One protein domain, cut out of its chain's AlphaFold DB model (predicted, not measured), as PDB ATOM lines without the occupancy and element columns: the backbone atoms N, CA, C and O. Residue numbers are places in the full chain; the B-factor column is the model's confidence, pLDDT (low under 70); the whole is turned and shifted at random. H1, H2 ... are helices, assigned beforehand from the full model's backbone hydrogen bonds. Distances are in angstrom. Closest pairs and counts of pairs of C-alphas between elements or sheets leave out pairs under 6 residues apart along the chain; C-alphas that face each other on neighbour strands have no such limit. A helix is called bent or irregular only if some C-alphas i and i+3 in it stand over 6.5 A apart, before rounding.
ATOM      1  N   THR A  25     -58.022 -31.807 -28.635       90.19
ATOM      2  CA  THR A  25     -58.555 -32.318 -27.362       90.19
ATOM      3  C   THR A  25     -58.194 -33.788 -27.172       90.19
ATOM      4  O   THR A  25     -57.758 -34.185 -26.095       90.19
ATOM      5  N   TYR A  26     -58.329 -34.590 -28.230       87.94
ATOM      6  CA  TYR A  26     -57.944 -35.994 -28.214       87.94
ATOM      7  C   TYR A  26     -56.451 -36.165 -27.920       87.94
ATOM      8  O   TYR A  26     -56.101 -36.969 -27.055       87.94
ATOM      9  N   LEU A  27     -55.584 -35.398 -28.591       88.12
ATOM     10  CA  LEU A  27     -54.143 -35.441 -28.355       88.12
ATOM     11  C   LEU A  27     -53.800 -35.031 -26.914       88.12
ATOM     12  O   LEU A  27     -53.056 -35.741 -26.245       88.12
ATOM     13  N   ALA A  28     -54.378 -33.951 -26.393       90.88
ATOM     14  CA  ALA A  28     -54.142 -33.521 -25.015       90.88
ATOM     15  C   ALA A  28     -54.481 -34.628 -23.993       90.88
ATOM     16  O   ALA A  28     -53.614 -35.042 -23.227       90.88
ATOM     17  N   ASP A  29     -55.690 -35.191 -24.065       89.75
ATOM     18  CA  ASP A  29     -56.188 -36.202 -23.119       89.75
ATOM     19  C   ASP A  29     -55.428 -37.541 -23.218       89.75
ATOM     20  O   ASP A  29     -55.081 -38.185 -22.223       89.75
ATOM     21  N   ASN A  30     -55.145 -37.993 -24.440       85.50
ATOM     22  CA  ASN A  30     -54.651 -39.354 -24.663       85.50
ATOM     23  C   ASN A  30     -53.132 -39.471 -24.651       85.50
ATOM     24  O   ASN A  30     -52.603 -40.553 -24.385       85.50
ATOM     25  N   TYR A  31     -52.442 -38.373 -24.928       87.06
ATOM     26  CA  TYR A  31     -51.000 -38.365 -25.069       87.06
ATOM     27  C   TYR A  31     -50.329 -37.564 -23.954       87.06
ATOM     28  O   TYR A  31     -49.485 -38.110 -23.241       87.06
ATOM     29  N   VAL A  32     -50.730 -36.306 -23.761       91.38
ATOM     30  CA  VAL A  32     -50.093 -35.408 -22.785       91.38
ATOM     31  C   VAL A  32     -50.516 -35.759 -21.367       91.38
ATOM     32  O   VAL A  32     -49.659 -36.080 -20.544       91.38
ATOM     33  N   ASP A  33     -51.818 -35.790 -21.083       94.69
ATOM     34  CA  ASP A  33     -52.325 -36.052 -19.732       94.69
ATOM     35  C   ASP A  33     -51.919 -37.443 -19.245       94.69
ATOM     36  O   ASP A  33     -51.500 -37.615 -18.096       94.69
ATOM     37  N   GLN A  34     -51.934 -38.437 -20.139       93.06
ATOM     38  CA  GLN A  34     -51.391 -39.757 -19.831       93.06
ATOM     39  C   GLN A  34     -49.908 -39.711 -19.456       93.06
ATOM     40  O   GLN A  34     -49.528 -40.324 -18.458       93.06
ATOM     41  N   ALA A  35     -49.075 -39.000 -20.222       94.00
ATOM     42  CA  ALA A  35     -47.650 -38.887 -19.929       94.00
ATOM     43  C   ALA A  35     -47.402 -38.198 -18.585       94.00
ATOM     44  O   ALA A  35     -46.614 -38.700 -17.781       94.00
ATOM     45  N   LEU A  36     -48.114 -37.109 -18.291       95.94
ATOM     46  CA  LEU A  36     -47.989 -36.382 -17.027       95.94
ATOM     47  C   LEU A  36     -48.415 -37.242 -15.832       95.94
ATOM     48  O   LEU A  36     -47.664 -37.364 -14.862       95.94
ATOM     49  N   VAL A  37     -49.577 -37.899 -15.916       97.25
ATOM     50  CA  VAL A  37     -50.074 -38.788 -14.855       97.25
ATOM     51  C   VAL A  37     -49.109 -39.947 -14.620       97.25
ATOM     52  O   VAL A  37     -48.718 -40.201 -13.481       97.25
ATOM     53  N   LYS A  38     -48.692 -40.649 -15.677       96.19
ATOM     54  CA  LYS A  38     -47.799 -41.810 -15.558       96.19
ATOM     55  C   LYS A  38     -46.422 -41.412 -15.028       96.19
ATOM     56  O   LYS A  38     -45.864 -42.139 -14.209       96.19
ATOM     57  N   THR A  39     -45.915 -40.242 -15.419       96.44
ATOM     58  CA  THR A  39     -44.673 -39.673 -14.872       96.44
ATOM     59  C   THR A  39     -44.801 -39.413 -13.375       96.44
ATOM     60  O   THR A  39     -43.978 -39.903 -12.608       96.44
ATOM     61  N   ALA A  40     -45.853 -38.716 -12.937       97.06
ATOM     62  CA  ALA A  40     -46.075 -38.415 -11.523       97.06
ATOM     63  C   ALA A  40     -46.158 -39.689 -10.665       97.06
ATOM     64  O   ALA A  40     -45.499 -39.794  -9.630       97.06
ATOM     65  N   LEU A  41     -46.910 -40.689 -11.128       97.00
ATOM     66  CA  LEU A  41     -47.063 -41.961 -10.424       97.00
ATOM     67  C   LEU A  41     -45.758 -42.776 -10.373       97.00
ATOM     68  O   LEU A  41     -45.491 -43.439  -9.370       97.00
ATOM     69  N   LEU A  42     -44.932 -42.731 -11.425       96.50
ATOM     70  CA  LEU A  42     -43.602 -43.360 -11.421       96.50
ATOM     71  C   LEU A  42     -42.624 -42.649 -10.488       96.50
ATOM     72  O   LEU A  42     -41.796 -43.313  -9.871       96.50
ATOM     73  N   SER A  43     -42.759 -41.335 -10.333       95.44
ATOM     74  CA  SER A  43     -41.994 -40.538  -9.368       95.44
ATOM     75  C   SER A  43     -42.452 -40.730  -7.915       95.44
ATOM     76  O   SER A  43     -41.927 -40.075  -7.020       95.44
ATOM     77  N   GLY A  44     -43.418 -41.620  -7.663       96.38
ATOM     78  CA  GLY A  44     -43.857 -42.001  -6.319       96.38
ATOM     79  C   GLY A  44     -45.031 -41.196  -5.766       96.38
ATOM     80  O   GLY A  44     -45.445 -41.453  -4.637       96.38
ATOM     81  N   LEU A  45     -45.606 -40.264  -6.535       97.38
ATOM     82  CA  LEU A  45     -46.792 -39.531  -6.095       97.38
ATOM     83  C   LEU A  45     -47.999 -40.475  -6.029       97.38
ATOM     84  O   LEU A  45     -48.210 -41.327  -6.896       97.38
ATOM     85  N   SER A  46     -48.855 -40.282  -5.030       97.56
ATOM     86  CA  SER A  46     -50.166 -40.923  -4.984       97.56
ATOM     87  C   SER A  46     -51.110 -40.340  -6.044       97.56
ATOM     88  O   SER A  46     -50.915 -39.239  -6.569       97.56
ATOM     89  N   GLN A  47     -52.214 -41.040  -6.327       97.31
ATOM     90  CA  GLN A  47     -53.246 -40.521  -7.234       97.31
ATOM     91  C   GLN A  47     -53.873 -39.210  -6.734       97.31
ATOM     92  O   GLN A  47     -54.268 -38.376  -7.545       97.31
ATOM     93  N   SER A  48     -53.983 -39.024  -5.414       98.00
ATOM     94  CA  SER A  48     -54.547 -37.804  -4.828       98.00
ATOM     95  C   SER A  48     -53.591 -36.616  -4.973       98.00
ATOM     96  O   SER A  48     -54.031 -35.518  -5.307       98.00
ATOM     97  N   GLU A  49     -52.289 -36.833  -4.772       98.19
ATOM     98  CA  GLU A  49     -51.262 -35.802  -4.986       98.19
ATOM     99  C   GLU A  49     -51.150 -35.438  -6.463       98.19
ATOM    100  O   GLU A  49     -51.135 -34.258  -6.799       98.19
ATOM    101  N   THR A  50     -51.175 -36.439  -7.344       98.12
ATOM    102  CA  THR A  50     -51.183 -36.240  -8.801       98.12
ATOM    103  C   THR A  50     -52.409 -35.435  -9.241       98.12
ATOM    104  O   THR A  50     -52.276 -34.469  -9.985       98.12
ATOM    105  N   ALA A  51     -53.599 -35.781  -8.734       97.81
ATOM    106  CA  ALA A  51     -54.840 -35.060  -9.019       97.81
ATOM    107  C   ALA A  51     -54.739 -33.581  -8.623       97.81
ATOM    108  O   ALA A  51     -55.062 -32.699  -9.415       97.81
ATOM    109  N   LYS A  52     -54.231 -33.315  -7.413       97.62
ATOM    110  CA  LYS A  52     -54.020 -31.956  -6.909       97.62
ATOM    111  C   LYS A  52     -52.992 -31.188  -7.742       97.62
ATOM    112  O   LYS A  52     -53.247 -30.039  -8.081       97.62
ATOM    113  N   ALA A  53     -51.856 -31.805  -8.063       97.06
ATOM    114  CA  ALA A  53     -50.765 -31.164  -8.793       97.06
ATOM    115  C   ALA A  53     -51.152 -30.801 -10.234       97.06
ATOM    116  O   ALA A  53     -50.785 -29.736 -10.714       97.06
ATOM    117  N   LEU A  54     -51.915 -31.669 -10.903       96.19
ATOM    118  CA  LEU A  54     -52.314 -31.485 -12.299       96.19
ATOM    119  C   LEU A  54     -53.693 -30.820 -12.458       96.19
ATOM    120  O   LEU A  54     -54.193 -30.714 -13.572       96.19
ATOM    121  N   GLY A  55     -54.337 -30.398 -11.364       96.94
ATOM    122  CA  GLY A  55     -55.645 -29.734 -11.416       96.94
ATOM    123  C   GLY A  55     -56.774 -30.612 -11.970       96.94
ATOM    124  O   GLY A  55     -57.732 -30.099 -12.541       96.94
ATOM    125  N   MET A  56     -56.676 -31.934 -11.810       96.50
ATOM    126  CA  MET A  56     -57.632 -32.901 -12.355       96.50
ATOM    127  C   MET A  56     -58.342 -33.685 -11.250       96.50
ATOM    128  O   MET A  56     -57.893 -33.761 -10.108       96.50
ATOM    129  N   SER A  57     -59.468 -34.318 -11.581       97.38
ATOM    130  CA  SER A  57     -60.153 -35.183 -10.620       97.38
ATOM    131  C   SER A  57     -59.364 -36.477 -10.380       97.38
ATOM    132  O   SER A  57     -58.741 -37.023 -11.294       97.38
ATOM    133  N   LYS A  58     -59.468 -37.062  -9.180       97.12
ATOM    134  CA  LYS A  58     -58.889 -38.392  -8.902       97.12
ATOM    135  C   LYS A  58     -59.434 -39.474  -9.848       97.12
ATOM    136  O   LYS A  58     -58.716 -40.404 -10.205       97.12
ATOM    137  N   LYS A  59     -60.690 -39.340 -10.297       97.12
ATOM    138  CA  LYS A  59     -61.298 -40.228 -11.302       97.12
ATOM    139  C   LYS A  59     -60.574 -40.127 -12.650       97.12
ATOM    140  O   LYS A  59     -60.331 -41.158 -13.276       97.12
ATOM    141  N   THR A  60     -60.210 -38.915 -13.066       96.06
ATOM    142  CA  THR A  60     -59.432 -38.651 -14.287       96.06
ATOM    143  C   THR A  60     -58.047 -39.285 -14.180       96.06
ATOM    144  O   THR A  60     -57.706 -40.119 -15.015       96.06
ATOM    145  N   VAL A  61     -57.316 -39.041 -13.082       97.19
ATOM    146  CA  VAL A  61     -56.016 -39.693 -12.813       97.19
ATOM    147  C   VAL A  61     -56.127 -41.210 -12.912       97.19
ATOM    148  O   VAL A  61     -55.365 -41.847 -13.632       97.19
ATOM    149  N   ASN A  62     -57.099 -41.806 -12.219       96.44
ATOM    150  CA  ASN A  62     -57.297 -43.251 -12.235       96.44
ATOM    151  C   ASN A  62     -57.630 -43.783 -13.640       96.44
ATOM    152  O   ASN A  62     -57.236 -44.893 -13.986       96.44
ATOM    153  N   THR A  63     -58.329 -42.996 -14.462       94.81
ATOM    154  CA  THR A  63     -58.625 -43.355 -15.854       94.81
ATOM    155  C   THR A  63     -57.342 -43.424 -16.683       94.81
ATOM    156  O   THR A  63     -57.106 -44.443 -17.329       94.81
ATOM    157  N   HIS A  64     -56.475 -42.410 -16.613       94.31
ATOM    158  CA  HIS A  64     -55.186 -42.417 -17.322       94.31
ATOM    159  C   HIS A  64     -54.211 -43.466 -16.776       94.31
ATOM    160  O   HIS A  64     -53.485 -44.091 -17.542       94.31
ATOM    161  N   ALA A  65     -54.222 -43.706 -15.465       93.62
ATOM    162  CA  ALA A  65     -53.341 -44.670 -14.811       93.62
ATOM    163  C   ALA A  65     -53.650 -46.126 -15.183       93.62
ATOM    164  O   ALA A  65     -52.759 -46.966 -15.115       93.62
ATOM    165  N   ARG A  66     -54.907 -46.443 -15.524       91.56
ATOM    166  CA  ARG A  66     -55.354 -47.807 -15.856       91.56
ATOM    167  C   ARG A  66     -55.417 -48.084 -17.351       91.56
ATOM    168  O   ARG A  66     -55.535 -49.243 -17.739       91.56
ATOM    169  N   ARG A  67     -55.408 -47.043 -18.183       88.25
ATOM    170  CA  ARG A  67     -55.458 -47.197 -19.634       88.25
ATOM    171  C   ARG A  67     -54.045 -47.398 -20.183       88.25
ATOM    172  O   ARG A  67     -53.140 -46.644 -19.809       88.25
ATOM    173  N   PRO A  68     -53.850 -48.373 -21.086       85.81
ATOM    174  CA  PRO A  68     -52.620 -48.445 -21.854       85.81
ATOM    175  C   PRO A  68     -52.431 -47.135 -22.615       85.81
ATOM    176  O   PRO A  68     -53.405 -46.479 -23.007       85.81
ATOM    177  N   TRP A  69     -51.179 -46.750 -22.817       83.94
ATOM    178  CA  TRP A  69     -50.866 -45.611 -23.659       83.94
ATOM    179  C   TRP A  69     -51.389 -45.858 -25.071       83.94
ATOM    180  O   TRP A  69     -51.321 -46.974 -25.576       83.94
ATOM    181  N   VAL A  70     -51.989 -44.841 -25.688       75.56
ATOM    182  CA  VAL A  70     -52.761 -45.020 -26.927       75.56
ATOM    183  C   VAL A  70     -51.954 -45.698 -28.042       75.56
ATOM    184  O   VAL A  70     -52.469 -46.661 -28.606       75.56
ATOM    185  N   PRO A  71     -50.688 -45.326 -28.299       69.06
ATOM    186  CA  PRO A  71     -49.826 -46.069 -29.220       69.06
ATOM    187  C   PRO A  71     -49.594 -47.534 -28.840       69.06
ATOM    188  O   PRO A  71     -49.600 -48.392 -29.715       69.06
ATOM    189  N   THR A  72     -49.472 -47.847 -27.548       60.19
ATOM    190  CA  THR A  72     -49.412 -49.234 -27.058       60.19
ATOM    191  C   THR A  72     -50.717 -49.988 -27.347       60.19
ATOM    192  O   THR A  72     -50.697 -51.142 -27.767       60.19
ATOM    193  N   ALA A  73     -51.870 -49.344 -27.137       58.47
ATOM    194  CA  ALA A  73     -53.188 -49.937 -27.375       58.47
ATOM    195  C   ALA A  73     -53.516 -50.104 -28.871       58.47
ATOM    196  O   ALA A  73     -54.263 -51.009 -29.240       58.47
ATOM    197  N   ALA A  74     -52.963 -49.237 -29.724       62.84
ATOM    198  CA  ALA A  74     -53.212 -49.193 -31.161       62.84
ATOM    199  C   ALA A  74     -52.401 -50.208 -31.981       62.84
ATOM    200  O   ALA A  74     -52.581 -50.266 -33.197       62.84
ATOM    201  N   ALA A  75     -51.606 -51.079 -31.344       54.78
ATOM    202  CA  ALA A  75     -50.890 -52.203 -31.968       54.78
ATOM    203  C   ALA A  75     -51.807 -53.281 -32.617       54.78
ATOM    204  O   ALA A  75     -51.416 -54.429 -32.803       54.78
ATOM    205  N   LYS A  76     -53.046 -52.922 -32.978       50.47
ATOM    206  CA  LYS A  76     -54.066 -53.740 -33.647       50.47
ATOM    207  C   LYS A  76     -54.656 -53.028 -34.877       50.47
ATOM    208  O   LYS A  76     -55.868 -53.028 -35.064       50.47
ATOM    209  N   GLY A  77     -53.810 -52.410 -35.704       52.66
ATOM    210  CA  GLY A  77     -54.207 -51.902 -37.026       52.66
ATOM    211  C   GLY A  77     -55.014 -50.598 -37.028       52.66
ATOM    212  O   GLY A  77     -55.771 -50.365 -37.967       52.66
ATOM    213  N   ILE A  78     -54.876 -49.763 -35.994       57.81
ATOM    214  CA  ILE A  78     -55.472 -48.421 -35.967       57.81
ATOM    215  C   ILE A  78     -54.423 -47.423 -36.459       57.81
ATOM    216  O   ILE A  78     -53.346 -47.338 -35.871       57.81
ATOM    217  N   ASP A  79     -54.751 -46.669 -37.510       64.19
ATOM    218  CA  ASP A  79     -53.922 -45.555 -37.970       64.19
ATOM    219  C   ASP A  79     -53.983 -44.427 -36.936       64.19
ATOM    220  O   ASP A  79     -55.045 -43.851 -36.674       64.19
ATOM    221  N   LEU A  80     -52.856 -44.180 -36.272       68.75
ATOM    222  CA  LEU A  80     -52.743 -43.121 -35.285       68.75
ATOM    223  C   LEU A  80     -52.146 -41.876 -35.938       68.75
ATOM    224  O   LEU A  80     -51.178 -41.987 -36.686       68.75
ATOM    225  N   PRO A  81     -52.659 -40.680 -35.605       70.38
ATOM    226  CA  PRO A  81     -52.046 -39.447 -36.069       70.38
ATOM    227  C   PRO A  81     -50.602 -39.344 -35.566       70.38
ATOM    228  O   PRO A  81     -50.320 -39.697 -34.416       70.38
ATOM    229  N   ASP A  82     -49.704 -38.804 -36.395       74.00
ATOM    230  CA  ASP A  82     -48.359 -38.451 -35.943       74.00
ATOM    231  C   ASP A  82     -48.448 -37.354 -34.872       74.00
ATOM    232  O   ASP A  82     -48.695 -36.180 -35.151       74.00
ATOM    233  N   ALA A  83     -48.265 -37.758 -33.617       79.69
ATOM    234  CA  ALA A  83     -48.301 -36.862 -32.473       79.69
ATOM    235  C   ALA A  83     -46.948 -36.173 -32.220       79.69
ATOM    236  O   ALA A  83     -46.869 -35.308 -31.348       79.69
ATOM    237  N   THR A  84     -45.883 -36.513 -32.952       79.31
ATOM    238  CA  THR A  84     -44.514 -36.039 -32.677       79.31
ATOM    239  C   THR A  84     -44.399 -34.510 -32.673       79.31
ATOM    240  O   THR A  84     -43.880 -33.969 -31.690       79.31
ATOM    241  N   PRO A  85     -44.936 -33.766 -33.666       85.25
ATOM    242  CA  PRO A  85     -44.877 -32.303 -33.649       85.25
ATOM    243  C   PRO A  85     -45.625 -31.700 -32.454       85.25
ATOM    244  O   PRO A  85     -45.177 -30.718 -31.861       85.25
ATOM    245  N   PHE A  86     -46.744 -32.317 -32.068       87.06
ATOM    246  CA  PHE A  86     -47.531 -31.895 -30.914       87.06
ATOM    247  C   PHE A  86     -46.771 -32.129 -29.603       87.06
ATOM    248  O   PHE A  86     -46.702 -31.233 -28.766       87.06
ATOM    249  N   TYR A  87     -46.119 -33.284 -29.442       85.94
ATOM    250  CA  TYR A  87     -45.262 -33.546 -28.285       85.94
ATOM    251  C   TYR A  87     -44.105 -32.562 -28.197       85.94
ATOM    252  O   TYR A  87     -43.871 -32.009 -27.127       85.94
ATOM    253  N   ARG A  88     -43.394 -32.314 -29.300       89.38
ATOM    254  CA  ARG A  88     -42.296 -31.343 -29.322       89.38
ATOM    255  C   ARG A  88     -42.770 -29.963 -28.870       89.38
ATOM    256  O   ARG A  88     -42.088 -29.318 -28.083       89.38
ATOM    257  N   TYR A  89     -43.942 -29.528 -29.336       91.88
ATOM    258  CA  TYR A  89     -44.537 -28.260 -28.917       91.88
ATOM    259  C   TYR A  89     -44.829 -28.219 -27.408       91.88
ATOM    260  O   TYR A  89     -44.515 -27.230 -26.754       91.88
ATOM    261  N   ILE A  90     -45.384 -29.296 -26.840       94.00
ATOM    262  CA  ILE A  90     -45.763 -29.358 -25.420       94.00
ATOM    263  C   ILE A  90     -44.555 -29.538 -24.488       94.00
ATOM    264  O   ILE A  90     -44.487 -28.901 -23.439       94.00
ATOM    265  N   PHE A  91     -43.601 -30.394 -24.854       91.50
ATOM    266  CA  PHE A  91     -42.447 -30.755 -24.022       91.50
ATOM    267  C   PHE A  91     -41.182 -29.932 -24.332       91.50
ATOM    268  O   PHE A  91     -40.164 -30.086 -23.659       91.50
ATOM    269  N   GLY A  92     -41.237 -29.048 -25.331       92.81
ATOM    270  CA  GLY A  92     -40.210 -28.049 -25.645       92.81
ATOM    271  C   GLY A  92     -39.009 -28.552 -26.455       92.81
ATOM    272  O   GLY A  92     -38.270 -27.735 -27.002       92.81
ATOM    273  N   SER A  93     -38.804 -29.866 -26.570       92.12
ATOM    274  CA  SER A  93     -37.738 -30.466 -27.381       92.12
ATOM    275  C   SER A  93     -38.087 -31.888 -27.826       92.12
ATOM    276  O   SER A  93     -38.968 -32.530 -27.249       92.12
ATOM    277  N   ASP A  94     -37.375 -32.384 -28.842       90.19
ATOM    278  CA  ASP A  94     -37.518 -33.767 -29.316       90.19
ATOM    279  C   ASP A  94     -37.077 -34.775 -28.233       90.19
ATOM    280  O   ASP A  94     -37.728 -35.802 -28.042       90.19
ATOM    281  N   ASP A  95     -36.045 -34.446 -27.446       92.94
ATOM    282  CA  ASP A  95     -35.563 -35.291 -26.344       92.94
ATOM    283  C   ASP A  95     -36.595 -35.418 -25.217       92.94
ATOM    284  O   ASP A  95     -36.886 -36.519 -24.746       92.94
ATOM    285  N   SER A  96     -37.199 -34.300 -24.798       90.75
ATOM    286  CA  SER A  96     -38.238 -34.305 -23.763       90.75
ATOM    287  C   SER A  96     -39.500 -35.023 -24.248       90.75
ATOM    288  O   SER A  96     -40.126 -35.763 -23.484       90.75
ATOM    289  N   ALA A  97     -39.850 -34.864 -25.528       91.06
ATOM    290  CA  ALA A  97     -40.929 -35.608 -26.168       91.06
ATOM    291  C   ALA A  97     -40.668 -37.125 -26.146       91.06
ATOM    292  O   ALA A  97     -41.530 -37.902 -25.723       91.06
ATOM    293  N   ALA A  98     -39.464 -37.551 -26.536       90.31
ATOM    294  CA  ALA A  98     -39.057 -38.951 -26.506       90.31
ATOM    295  C   ALA A  98     -39.050 -39.519 -25.076       90.31
ATOM    296  O   ALA A  98     -39.513 -40.641 -24.854       90.31
ATOM    297  N   ALA A  99     -38.602 -38.741 -24.087       91.81
ATOM    298  CA  ALA A  99     -38.615 -39.133 -22.680       91.81
ATOM    299  C   ALA A  99     -40.043 -39.324 -22.133       91.81
ATOM    300  O   ALA A  99     -40.305 -40.289 -21.404       91.81
ATOM    301  N   ALA A 100     -40.988 -38.459 -22.516       91.69
ATOM    302  CA  ALA A 100     -42.400 -38.600 -22.154       91.69
ATOM    303  C   ALA A 100     -43.004 -39.893 -22.732       91.69
ATOM    304  O   ALA A 100     -43.648 -40.664 -22.015       91.69
ATOM    305  N   ILE A 101     -42.720 -40.185 -24.006       90.06
ATOM    306  CA  ILE A 101     -43.114 -41.433 -24.678       90.06
ATOM    307  C   ILE A 101     -42.518 -42.657 -23.969       90.06
ATOM    308  O   ILE A 101     -43.233 -43.612 -23.651       90.06
ATOM    309  N   ALA A 102     -41.214 -42.631 -23.689       90.69
ATOM    310  CA  ALA A 102     -40.520 -43.719 -23.008       90.69
ATOM    311  C   ALA A 102     -41.098 -43.975 -21.610       90.69
ATOM    312  O   ALA A 102     -41.248 -45.128 -21.203       90.69
ATOM    313  N   THR A 103     -41.495 -42.918 -20.901       92.69
ATOM    314  CA  THR A 103     -42.125 -43.016 -19.579       92.69
ATOM    315  C   THR A 103     -43.480 -43.710 -19.646       92.69
ATOM    316  O   THR A 103     -43.745 -44.591 -18.829       92.69
ATOM    317  N   CYS A 104     -44.314 -43.390 -20.641       91.44
ATOM    318  CA  CYS A 104     -45.570 -44.103 -20.874       91.44
ATOM    319  C   CYS A 104     -45.344 -45.596 -21.136       91.44
ATOM    320  O   CYS A 104     -45.976 -46.430 -20.490       91.44
ATOM    321  N   LYS A 105     -44.409 -45.938 -22.033       90.19
ATOM    322  CA  LYS A 105     -44.061 -47.339 -22.333       90.19
ATOM    323  C   LYS A 105     -43.538 -48.075 -21.095       90.19
ATOM    324  O   LYS A 105     -43.913 -49.220 -20.854       90.19
ATOM    325  N   ARG A 106     -42.696 -47.416 -20.289       93.06
ATOM    326  CA  ARG A 106     -42.185 -47.959 -19.021       93.06
ATOM    327  C   ARG A 106     -43.318 -48.214 -18.031       93.06
ATOM    328  O   ARG A 106     -43.397 -49.306 -17.481       93.06
ATOM    329  N   TYR A 107     -44.206 -47.239 -17.839       93.94
ATOM    330  CA  TYR A 107     -45.357 -47.380 -16.951       93.94
ATOM    331  C   TYR A 107     -46.240 -48.562 -17.367       93.94
ATOM    332  O   TYR A 107     -46.583 -49.392 -16.530       93.94
ATOM    333  N   ASP A 108     -46.593 -48.652 -18.652       91.00
ATOM    334  CA  ASP A 108     -47.436 -49.733 -19.176       91.00
ATOM    335  C   ASP A 108     -46.806 -51.109 -18.916       91.00
ATOM    336  O   ASP A 108     -47.489 -52.031 -18.472       91.00
ATOM    337  N   ARG A 109     -45.489 -51.230 -19.104       89.75
ATOM    338  CA  ARG A 109     -44.743 -52.461 -18.827       89.75
ATOM    339  C   ARG A 109     -44.731 -52.816 -17.339       89.75
ATOM    340  O   ARG A 109     -45.057 -53.940 -16.973       89.75
ATOM    341  N   GLU A 110     -44.360 -51.870 -16.481       91.94
ATOM    342  CA  GLU A 110     -44.133 -52.113 -15.050       91.94
ATOM    343  C   GLU A 110     -45.428 -52.236 -14.241       91.94
ATOM    344  O   GLU A 110     -45.484 -52.996 -13.276       91.94
ATOM    345  N   ARG A 111     -46.459 -51.459 -14.594       91.00
ATOM    346  CA  ARG A 111     -47.684 -51.311 -13.790       91.00
ATOM    347  C   ARG A 111     -48.917 -51.932 -14.428       91.00
ATOM    348  O   ARG A 111     -49.848 -52.259 -13.697       91.00
ATOM    349  N   LEU A 112     -48.954 -52.054 -15.755       88.44
ATOM    350  CA  LEU A 112     -50.079 -52.663 -16.476       88.44
ATOM    351  C   LEU A 112     -49.733 -54.033 -17.072       88.44
ATOM    352  O   LEU A 112     -50.637 -54.707 -17.557       88.44
ATOM    353  N   HIS A 113     -48.464 -54.454 -17.004       85.56
ATOM    354  CA  HIS A 113     -47.961 -55.712 -17.567       85.56
ATOM    355  C   HIS A 113     -48.243 -55.852 -19.072       85.56
ATOM    356  O   HIS A 113     -48.555 -56.935 -19.561       85.56
TER     357      HIS A 113
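AT A GLANCE: This is residues 25 to 113 of the 117 residues of an uncharacterized protein of Rhodococcus sp. 06-235-1A (UniProt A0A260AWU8). The longest helix, H6, crosses H1, the helix in the middle of a cluster of crossed helices, while H2 and H3 pack on H1 elsewhere and H5 makes a corner with the first residues of H6. Short H4 lies near H1 and H6, and residues 73 to 78, of which 73 belongs to H4, stick out from the rest. The printed part has 89 residues with six named helices, H1 to H6 in order along the chain, and no named strand. The class is all helix. The whole is compact, with a radius of gyration of the C-alphas of 12.5 A and spans of 33 by 29 by 23 A.

IN THESE COORDINATES: H6, residues 94 to 112, is 26.1 A from first to last C-alpha and ends at C-alpha 112 at (-50.079, -52.663, -16.476). H1, residues 25 to 42, is 24.5 A long and begins at C-alpha 25 at (-58.555, -32.318, -27.362). H1 is neither bent nor irregular, but only just: C-alphas 30 and 33 are 6.4 A apart. H5 is residues 84 to 91, H3 residues 58 to 66, 12.2 A long, H2 residues 47 to 53, and H4 residues 70 to 73.

HOW THE PARTS SIT: Residues 100 to 107 of H6 touch residues 34 to 42 of H1, the closest C-alphas being those of Ala 35 and Cys 104, 5.7 A apart. They run the same way at a steep tilt of 68 degrees, only just short of about perpendicular. H1 is the hub, touching four helices. H3 touches residues 30 to 38 of H1, about perpendicular at 85 degrees, with the closest C-alphas, Gln 34 and His 64, 5.3 A apart. H2 touches residues 37 to 41 of H1, with the closest C-alphas, Ala 40 and Thr 50, 6.2 A apart. H2 and H3 touch at a steep tilt of 63 degrees, opposite ways, with the closest C-alphas, Ala 51 and Lys 58, 5.2 A apart. H5 touches residues 94 to 97 of H6, about perpendicular at 88 degrees, with the closest C-alphas, Tyr 87 and Ala 97, 5.2 A apart. H5 and H1 only just touch, with 3 pairs of C-alphas within 8 A, the closest being Val 32 and Tyr 87 at 7.6 A. H4 is close to H1 but not clearly touching, with the closest C-alphas, Asn 30 and Val 70, 6.4 A apart. H2 and H6 are apart. Every O i to N i+4 pair is within hydrogen-bond range in H2, H3, H5 and H6, 12 of 14 are in H1, and H4 is too short for such a pair.

THE WHOLE: The C-alphas of Lys 52 and Gly 77, the two farthest apart, are 36.1 A apart. The printed part has no cut. The link from H4 to H5, 10 residues, is short, and the other links are tight. Mean pLDDT of the printed part is 88.2, and residues 71 to 80 are under 70.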